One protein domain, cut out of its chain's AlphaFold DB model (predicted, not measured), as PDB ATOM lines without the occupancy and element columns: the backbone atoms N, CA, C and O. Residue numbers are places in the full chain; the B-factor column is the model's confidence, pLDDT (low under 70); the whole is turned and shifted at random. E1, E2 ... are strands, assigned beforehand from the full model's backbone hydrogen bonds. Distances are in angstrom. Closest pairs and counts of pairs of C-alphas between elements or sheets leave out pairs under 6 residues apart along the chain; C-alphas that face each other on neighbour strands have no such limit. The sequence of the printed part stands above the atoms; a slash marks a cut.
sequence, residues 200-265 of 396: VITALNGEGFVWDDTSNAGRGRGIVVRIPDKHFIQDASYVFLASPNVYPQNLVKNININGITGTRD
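This is residues 200 to 265 of the 396 residues of an uncharacterized protein of Lachnoanaerobaculum saburreum (UniProt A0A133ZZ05). With little regular structure, this is a loose, elongated chain with a small hairpin, E1 and E2, in the middle, E3 toward one end and the loops of residues 246 to 265 at the other. Of 66 printed residues, 13 are in three named strands, E1, E2, E3 in chain order; the class is all strand, the sheet E1 - E2 antiparallel, with no named helix. The radius of gyration of the C-alphas is 13.8 A, the spans 44 by 28 by 18 A.

Look first at the hairpin of E1, residues 208 to 212, and E2, residues 221 to 225: antiparallel at 153 degrees, with C-alphas 208 and 225 facing each other at 4.1 A. N 209 and O 224 are within hydrogen-bond range at 2.9 A. Residues 222 to 223 of E2 also pair antiparallel with residues 241 to 242. E3, residues 232 to 234, pairs with no named strand and is apart from both.

Find C-alpha 208 at (241.432, 302.888, 388.790); E1 runs 13.1 A from there. E2 spans 13.2 A; E3 spans 6.4 A, ending at C-alpha 234, (246.852, 312.088, 372.059).

The C-alphas farthest apart, Phe 232 and Asp 265, are 43.9 A apart. The printed part has no cut, and both links are short. Residues 235 to 240, 242 and 265 have pLDDT under 70.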
ATOM      1  N   VAL A 200     238.227 314.493 377.330       74.31
ATOM      2  CA  VAL A 200     238.319 313.598 378.498       74.31
ATOM      3  C   VAL A 200     238.310 312.139 378.051       74.31
ATOM      4  O   VAL A 200     237.321 311.678 377.487       74.31
ATOM      5  N   ILE A 201     239.403 311.418 378.320       79.94
ATOM      6  CA  ILE A 201     239.567 310.002 377.972       79.94
ATOM      7  C   ILE A 201     239.259 309.109 379.182       79.94
ATOM      8  O   ILE A 201     239.760 309.340 380.283       79.94
ATOM      9  N   THR A 202     238.406 308.101 378.994       80.94
ATOM     10  CA  THR A 202     238.035 307.149 380.055       80.94
ATOM     11  C   THR A 202     239.152 306.139 380.278       80.94
ATOM     12  O   THR A 202     239.709 305.641 379.307       80.94
ATOM     13  N   ALA A 203     239.433 305.797 381.540       85.25
ATOM     14  CA  ALA A 203     240.417 304.781 381.915       85.25
ATOM     15  C   ALA A 203     240.204 303.450 381.179       85.25
ATOM     16  O   ALA A 203     239.064 303.058 380.903       85.25
ATOM     17  N   LEU A 204     241.290 302.720 380.909       85.56
ATOM     18  CA  LEU A 204     241.195 301.397 380.296       85.56
ATOM     19  C   LEU A 204     240.330 300.488 381.184       85.56
ATOM     20  O   LEU A 204     240.615 300.330 382.370       85.56
ATOM     21  N   ASN A 205     239.264 299.925 380.608       84.81
ATOM     22  CA  ASN A 205     238.243 299.120 381.296       84.81
ATOM     23  C   ASN A 205     237.530 299.825 382.470       84.81
ATOM     24  O   ASN A 205     236.932 299.159 383.310       84.81
ATOM     25  N   GLY A 206     237.595 301.157 382.558       80.69
ATOM     26  CA  GLY A 206     237.080 301.897 383.713       80.69
ATOM     27  C   GLY A 206     237.856 301.635 385.009       80.69
ATOM     28  O   GLY A 206     237.345 301.912 386.090       80.69
ATOM     29  N   GLU A 207     239.074 301.092 384.924       83.19
ATOM     30  CA  GLU A 207     239.861 300.703 386.092       83.19
ATOM     31  C   GLU A 207     240.646 301.879 386.686       83.19
ATOM     32  O   GLU A 207     241.328 302.644 385.994       83.19
ATOM     33  N   GLY A 208     240.616 301.969 388.012       85.00
ATOM     34  CA  GLY A 208     241.432 302.888 388.790       85.00
ATOM     35  C   GLY A 208     241.394 302.539 390.273       85.00
ATOM     36  O   GLY A 208     240.552 301.760 390.719       85.00
ATOM     37  N   PHE A 209     242.322 303.097 391.041       84.06
ATOM     38  CA  PHE A 209     242.420 302.872 392.481       84.06
ATOM     39  C   PHE A 209     243.028 304.081 393.187       84.06
ATOM     40  O   PHE A 209     243.758 304.877 392.592       84.06
ATOM     41  N   VAL A 210     242.724 304.226 394.474       87.12
ATOM     42  CA  VAL A 210     243.406 305.198 395.333       87.12
ATOM     43  C   VAL A 210     244.811 304.695 395.651       87.12
ATOM     44  O   VAL A 210     244.989 303.549 396.058       87.12
ATOM     45  N   TRP A 211     245.806 305.563 395.495       84.00
ATOM     46  CA  TRP A 211     247.205 305.261 395.762       84.00
ATOM     47  C   TRP A 211     247.842 306.354 396.616       84.00
ATOM     48  O   TRP A 211     247.658 307.546 396.359       84.00
ATOM     49  N   ASP A 212     248.602 305.932 397.621       84.44
ATOM     50  CA  ASP A 212     249.498 306.793 398.384       84.44
ATOM     51  C   ASP A 212     250.890 306.738 397.739       84.44
ATOM     52  O   ASP A 212     251.551 305.695 397.763       84.44
ATOM     53  N   ASP A 213     251.332 307.850 397.141       82.31
ATOM     54  CA  ASP A 213     252.632 307.914 396.468       82.31
ATOM     55  C   ASP A 213     253.780 307.858 397.486       82.31
ATOM     56  O   ASP A 213     254.126 308.845 398.139       82.31
ATOM     57  N   THR A 214     254.391 306.680 397.589       83.69
ATOM     58  CA  THR A 214     255.554 306.394 398.439       83.69
ATOM     59  C   THR A 214     256.881 306.469 397.674       83.69
ATOM     60  O   THR A 214     257.935 306.198 398.243       83.69
ATOM     61  N   SER A 215     256.875 306.870 396.396       78.75
ATOM     62  CA  SER A 215     258.045 306.839 395.500       78.75
ATOM     63  C   SER A 215     259.052 307.986 395.699       78.75
ATOM     64  O   SER A 215     259.873 308.247 394.821       78.75
ATOM     65  N   ASN A 216     259.003 308.697 396.832       77.56
ATOM     66  CA  ASN A 216     259.744 309.942 397.109       77.56
ATOM     67  C   ASN A 216     259.416 311.126 396.177       77.56
ATOM     68  O   ASN A 216     260.014 312.191 396.307       77.56
ATOM     69  N   ALA A 217     258.443 310.987 395.272       78.44
ATOM     70  CA  ALA A 217     258.002 312.058 394.377       78.44
ATOM     71  C   ALA A 217     256.997 313.038 395.020       78.44
ATOM     72  O   ALA A 217     256.584 314.002 394.378       78.44
ATOM     73  N   GLY A 218     256.594 312.805 396.275       74.31
ATOM     74  CA  GLY A 218     255.855 313.772 397.095       74.31
ATOM     75  C   GLY A 218     254.429 314.094 396.634       74.31
ATOM     76  O   GLY A 218     253.870 315.090 397.085       74.31
ATOM     77  N   ARG A 219     253.816 313.285 395.758       78.38
ATOM     78  CA  ARG A 219     252.465 313.561 395.227       78.38
ATOM     79  C   ARG A 219     251.341 313.345 396.247       78.38
ATOM     80  O   ARG A 219     250.229 313.818 396.029       78.38
ATOM     81  N   GLY A 220     251.620 312.654 397.354       83.38
ATOM     82  CA  GLY A 220     250.627 312.325 398.376       83.38
ATOM     83  C   GLY A 220     249.575 311.329 397.874       83.38
ATOM     84  O   GLY A 220     249.859 310.491 397.019       83.38
ATOM     85  N   ARG A 221     248.357 311.409 398.422       84.44
ATOM     86  CA  ARG A 221     247.233 310.542 398.045       84.44
ATOM     87  C   ARG A 221     246.529 311.031 396.779       84.44
ATOM     88  O   ARG A 221     246.104 312.187 396.700       84.44
ATOM     89  N   GLY A 222     246.283 310.131 395.832       83.94
ATOM     90  CA  GLY A 222     245.468 310.431 394.654       83.94
ATOM     91  C   GLY A 222     244.807 309.212 394.030       83.94
ATOM     92  O   GLY A 222     244.915 308.102 394.544       83.94
ATOM     93  N   ILE A 223     244.098 309.436 392.924       85.06
ATOM     94  CA  ILE A 223     243.462 308.377 392.135       85.06
ATOM     95  C   ILE A 223     244.340 308.088 390.917       85.06
ATOM     96  O   ILE A 223     244.577 308.969 390.085       85.06
ATOM     97  N   VAL A 224     244.805 306.846 390.813       82.81
ATOM     98  CA  VAL A 224     245.524 306.320 389.651       82.81
ATOM     99  C   VAL A 224     244.517 305.639 388.736       82.81
ATOM    100  O   VAL A 224     243.700 304.842 389.191       82.81
ATOM    101  N   VAL A 225     244.580 305.950 387.444       85.06
ATOM    102  CA  VAL A 225     243.743 305.338 386.405       85.06
ATOM    103  C   VAL A 225     244.596 304.455 385.507       85.06
ATOM    104  O   VAL A 225     245.741 304.797 385.202       85.06
ATOM    105  N   ARG A 226     244.051 303.311 385.087       85.88
ATOM    106  CA  ARG A 226     244.760 302.393 384.195       85.88
ATOM    107  C   ARG A 226     244.847 302.980 382.786       85.88
ATOM    108  O   ARG A 226     243.845 303.431 382.229       85.88
ATOM    109  N   ILE A 227     246.041 302.909 382.204       87.31
ATOM    110  CA  ILE A 227     246.312 303.269 380.808       87.31
ATOM    111  C   ILE A 227     246.703 302.010 380.012       87.31
ATOM    112  O   ILE A 227     247.226 301.067 380.609       87.31
ATOM    113  N   PRO A 228     246.463 301.950 378.691       87.81
ATOM    114  CA  PRO A 228     246.958 300.865 377.850       87.81
ATOM    115  C   PRO A 228     248.487 300.860 377.738       87.81
ATOM    116  O   PRO A 228     249.119 301.898 377.537       87.81
ATOM    117  N   ASP A 229     249.089 299.674 377.799       84.56
ATOM    118  CA  ASP A 229     250.538 299.521 377.663       84.56
ATOM    119  C   ASP A 229     251.016 299.924 376.264       84.56
ATOM    120  O   ASP A 229     250.397 299.567 375.263       84.56
ATOM    121  N   LYS A 230     252.172 300.598 376.180       84.12
ATOM    122  CA  LYS A 230     252.853 300.971 374.918       84.12
ATOM    123  C   LYS A 230     252.063 301.918 373.998       84.12
ATOM    124  O   LYS A 230     252.456 302.077 372.844       84.12
ATOM    125  N   HIS A 231     250.989 302.541 374.486       88.50
ATOM    126  CA  HIS A 231     250.204 303.488 373.697       88.50
ATOM    127  C   HIS A 231     250.715 304.922 373.848       88.50
ATOM    128  O   HIS A 231     251.120 305.348 374.930       88.50
ATOM    129  N   PHE A 232     250.649 305.677 372.755       87.06
ATOM    130  CA  PHE A 232     250.775 307.130 372.776       87.06
ATOM    131  C   PHE A 232     249.419 307.753 373.136       87.06
ATOM    132  O   PHE A 232     248.405 307.387 372.545       87.06
ATOM    133  N   ILE A 233     249.388 308.683 374.092       86.88
ATOM    134  CA  ILE A 233     248.165 309.407 374.467       86.88
ATOM    135  C   ILE A 233     248.118 310.711 373.673       86.88
ATOM    136  O   ILE A 233     249.027 311.531 373.793       86.88
ATOM    137  N   GLN A 234     247.059 310.900 372.887       80.94
ATOM    138  CA  GLN A 234     246.852 312.088 372.059       80.94
ATOM    139  C   GLN A 234     245.561 312.803 372.471       80.94
ATOM    140  O   GLN A 234     244.561 312.153 372.774       80.94
ATOM    141  N   ASP A 235     245.595 314.138 372.481       68.69
ATOM    142  CA  ASP A 235     244.433 315.006 372.726       68.69
ATOM    143  C   ASP A 235     243.688 314.739 374.052       68.69
ATOM    144  O   ASP A 235     242.489 314.990 374.187       68.69
ATOM    145  N   ALA A 236     244.407 314.250 375.066       67.56
ATOM    146  CA  ALA A 236     243.902 314.112 376.428       67.56
ATOM    147  C   ALA A 236     244.431 315.249 377.306       67.56
ATOM    148  O   ALA A 236     245.632 315.510 377.343       67.56
ATOM    149  N   SER A 237     243.535 315.905 378.048       55.91
ATOM    150  CA  SER A 237     243.917 317.033 378.912       55.91
ATOM    151  C   SER A 237     244.307 316.626 380.339       55.91
ATOM    152  O   SER A 237     244.955 317.405 381.032       55.91
ATOM    153  N   TYR A 238     243.933 315.425 380.800       54.84
ATOM    154  CA  TYR A 238     244.124 315.008 382.197       54.84
ATOM    155  C   TYR A 238     244.385 313.499 382.332       54.84
ATOM    156  O   TYR A 238     243.658 312.695 381.752       54.84
ATOM    157  N   VAL A 239     245.373 313.124 383.156       66.88
ATOM    158  CA  VAL A 239     245.593 311.781 383.734       66.88
ATOM    159  C   VAL A 239     246.199 311.998 385.132       66.88
ATOM    160  O   VAL A 239     247.132 312.784 385.262       66.88
ATOM    161  N   PHE A 240     245.680 311.304 386.153       64.62
ATOM    162  CA  PHE A 240     245.860 311.537 387.605       64.62
ATOM    163  C   PHE A 240     245.063 312.723 388.182       64.62
ATOM    164  O   PHE A 240     245.242 313.875 387.793       64.62
ATOM    165  N   LEU A 241     244.211 312.427 389.173       71.12
ATOM    166  CA  LEU A 241     243.441 313.407 389.949       71.12
ATOM    167  C   LEU A 241     243.860 313.327 391.423       71.12
ATOM    168  O   LEU A 241     243.515 312.373 392.131       71.12
ATOM    169  N   ALA A 242     244.593 314.338 391.896       66.31
ATOM    170  CA  ALA A 242     244.931 314.469 393.311       66.31
ATOM    171  C   ALA A 242     243.644 314.548 394.142       66.31
ATOM    172  O   ALA A 242     242.750 315.342 393.857       66.31
ATOM    173  N   SER A 243     243.546 313.702 395.163       76.19
ATOM    174  CA  SER A 243     242.331 313.540 395.965       76.19
ATOM    175  C   SER A 243     242.698 313.497 397.449       76.19
ATOM    176  O   SER A 243     242.488 312.480 398.115       76.19
ATOM    177  N   PRO A 244     243.261 314.595 397.990       75.44
ATOM    178  CA  PRO A 244     243.894 314.604 399.305       75.44
ATOM    179  C   PRO A 244     242.921 314.327 400.451       75.44
ATOM    180  O   PRO A 244     243.373 314.005 401.536       75.44
ATOM    181  N   ASN A 245     241.607 314.421 400.228       80.94
ATOM    182  CA  ASN A 245     240.586 314.190 401.250       80.94
ATOM    183  C   ASN A 245     239.900 312.818 401.149       80.94
ATOM    184  O   ASN A 245     239.025 312.538 401.970       80.94
ATOM    185  N   VAL A 246     240.268 311.958 400.186       85.38
ATOM    186  CA  VAL A 246     239.675 310.615 400.019       85.38
ATOM    187  C   VAL A 246     240.266 309.655 401.059       85.38
ATOM    188  O   VAL A 246     241.143 308.829 400.798       85.38
ATOM    189  N   TYR A 247     239.779 309.807 402.285       83.19
ATOM    190  CA  TYR A 247     240.090 308.963 403.433       83.19
ATOM    191  C   TYR A 247     238.824 308.279 403.952       83.19
ATOM    192  O   TYR A 247     237.760 308.900 403.892       83.19
ATOM    193  N   PRO A 248     238.922 307.067 404.532       84.94
ATOM    194  CA  PRO A 248     237.773 306.364 405.104       84.94
ATOM    195  C   PRO A 248     236.916 307.248 406.022       84.94
ATOM    196  O   PRO A 248     235.700 307.308 405.859       84.94
ATOM    197  N   GLN A 249     237.546 308.029 406.906       83.38
ATOM    198  CA  GLN A 249     236.858 308.906 407.861       83.38
ATOM    199  C   GLN A 249     236.094 310.081 407.232       83.38
ATOM    200  O   GLN A 249     235.255 310.688 407.893       83.38
ATOM    201  N   ASN A 250     236.359 310.409 405.968       82.12
ATOM    202  CA  ASN A 250     235.665 311.477 405.250       82.12
ATOM    203  C   ASN A 250     234.523 310.950 404.371       82.12
ATOM    204  O   ASN A 250     233.715 311.745 403.896       82.12
ATOM    205  N   LEU A 251     234.446 309.633 404.162       83.19
ATOM    206  CA  LEU A 251     233.455 308.976 403.314       83.19
ATOM    207  C   LEU A 251     232.359 308.328 404.165       83.19
ATOM    208  O   LEU A 251     232.648 307.736 405.206       83.19
ATOM    209  N   VAL A 252     231.110 308.406 403.697       81.00
ATOM    210  CA  VAL A 252     229.946 307.770 404.340       81.00
ATOM    211  C   VAL A 252     230.222 306.285 404.574       81.00
ATOM    212  O   VAL A 252     230.726 305.593 403.685       81.00
ATOM    213  N   LYS A 253     229.891 305.796 405.772       80.50
ATOM    214  CA  LYS A 253     230.133 304.407 406.156       80.50
ATOM    215  C   LYS A 253     229.557 303.424 405.138       80.50
ATOM    216  O   LYS A 253     228.442 303.599 404.658       80.50
ATOM    217  N   ASN A 254     230.328 302.381 404.836       82.00
ATOM    218  CA  ASN A 254     229.997 301.310 403.886       82.00
ATOM    219  C   ASN A 254     229.884 301.732 402.407       82.00
ATOM    220  O   ASN A 254     229.630 300.876 401.564       82.00
ATOM    221  N   ILE A 255     230.122 303.000 402.056       83.94
ATOM    222  CA  ILE A 255     230.220 303.423 400.654       83.94
ATOM    223  C   ILE A 255     231.657 303.237 400.174       83.94
ATOM    224  O   ILE A 255     232.588 303.784 400.766       83.94
ATOM    225  N   ASN A 256     231.843 302.466 399.099       84.69
ATOM    226  CA  ASN A 256     233.144 302.300 398.457       84.69
ATOM    227  C   ASN A 256     233.316 303.326 397.334       84.69
ATOM    228  O   ASN A 256     232.504 303.383 396.412       84.69
ATOM    229  N   ILE A 257     234.391 304.109 397.401       83.50
ATOM    230  CA  ILE A 257     234.826 304.978 396.308       83.50
ATOM    231  C   ILE A 257     236.223 304.528 395.900       83.50
ATOM    232  O   ILE A 257     237.188 304.727 396.639       83.50
ATOM    233  N   ASN A 258     236.323 303.914 394.718       79.50
ATOM    234  CA  ASN A 258     237.585 303.520 394.083       79.50
ATOM    235  C   ASN A 258     238.534 302.736 395.018       79.50
ATOM    236  O   ASN A 258     239.739 302.992 395.055       79.50
ATOM    237  N   GLY A 259     237.979 301.798 395.796       81.50
ATOM    238  CA  GLY A 259     238.732 300.913 396.690       81.50
ATOM    239  C   GLY A 259     238.815 301.368 398.149       81.50
ATOM    240  O   GLY A 259     239.198 300.569 398.999       81.50
ATOM    241  N   ILE A 260     238.398 302.594 398.478       85.81
ATOM    242  CA  ILE A 260     238.320 303.070 399.866       85.81
ATOM    243  C   ILE A 260     236.873 302.987 400.347       85.81
ATOM    244  O   ILE A 260     236.000 303.689 399.838       85.81
ATOM    245  N   THR A 261     236.623 302.136 401.341       89.19
ATOM    246  CA  THR A 261     235.318 302.040 402.007       89.19
ATOM    247  C   THR A 261     235.243 303.057 403.137       89.19
ATOM    248  O   THR A 261     236.127 303.111 403.992       89.19
ATOM    249  N   GLY A 262     234.190 303.870 403.138       87.31
ATOM    250  CA  GLY A 262     233.983 304.876 404.166       87.31
ATOM    251  C   GLY A 262     233.705 304.295 405.545       87.31
ATOM    252  O   GLY A 262     233.159 303.199 405.689       87.31
ATOM    253  N   THR A 263     234.069 305.067 406.563       82.00
ATOM    254  CA  THR A 263     233.884 304.753 407.987       82.00
ATOM    255  C   THR A 263     233.125 305.851 408.729       82.00
ATOM    256  O   THR A 263     232.977 305.768 409.945       82.00
ATOM    257  N   ARG A 264     232.658 306.897 408.035       73.62
ATOM    258  CA  ARG A 264     231.967 308.026 408.661       73.62
ATOM    259  C   ARG A 264     230.497 307.701 408.933       73.62
ATOM    260  O   ARG A 264     229.700 307.602 408.001       73.62
ATOM    261  N   ASP A 265     230.146 307.597 410.210       67.25
ATOM    262  CA  ASP A 265     228.769 307.521 410.711       67.25
ATOM    263  C   ASP A 265     228.192 308.954 410.830       67.25
ATOM    264  O   ASP A 265     228.745 309.781 411.555       67.25
TER     265      ASP A 265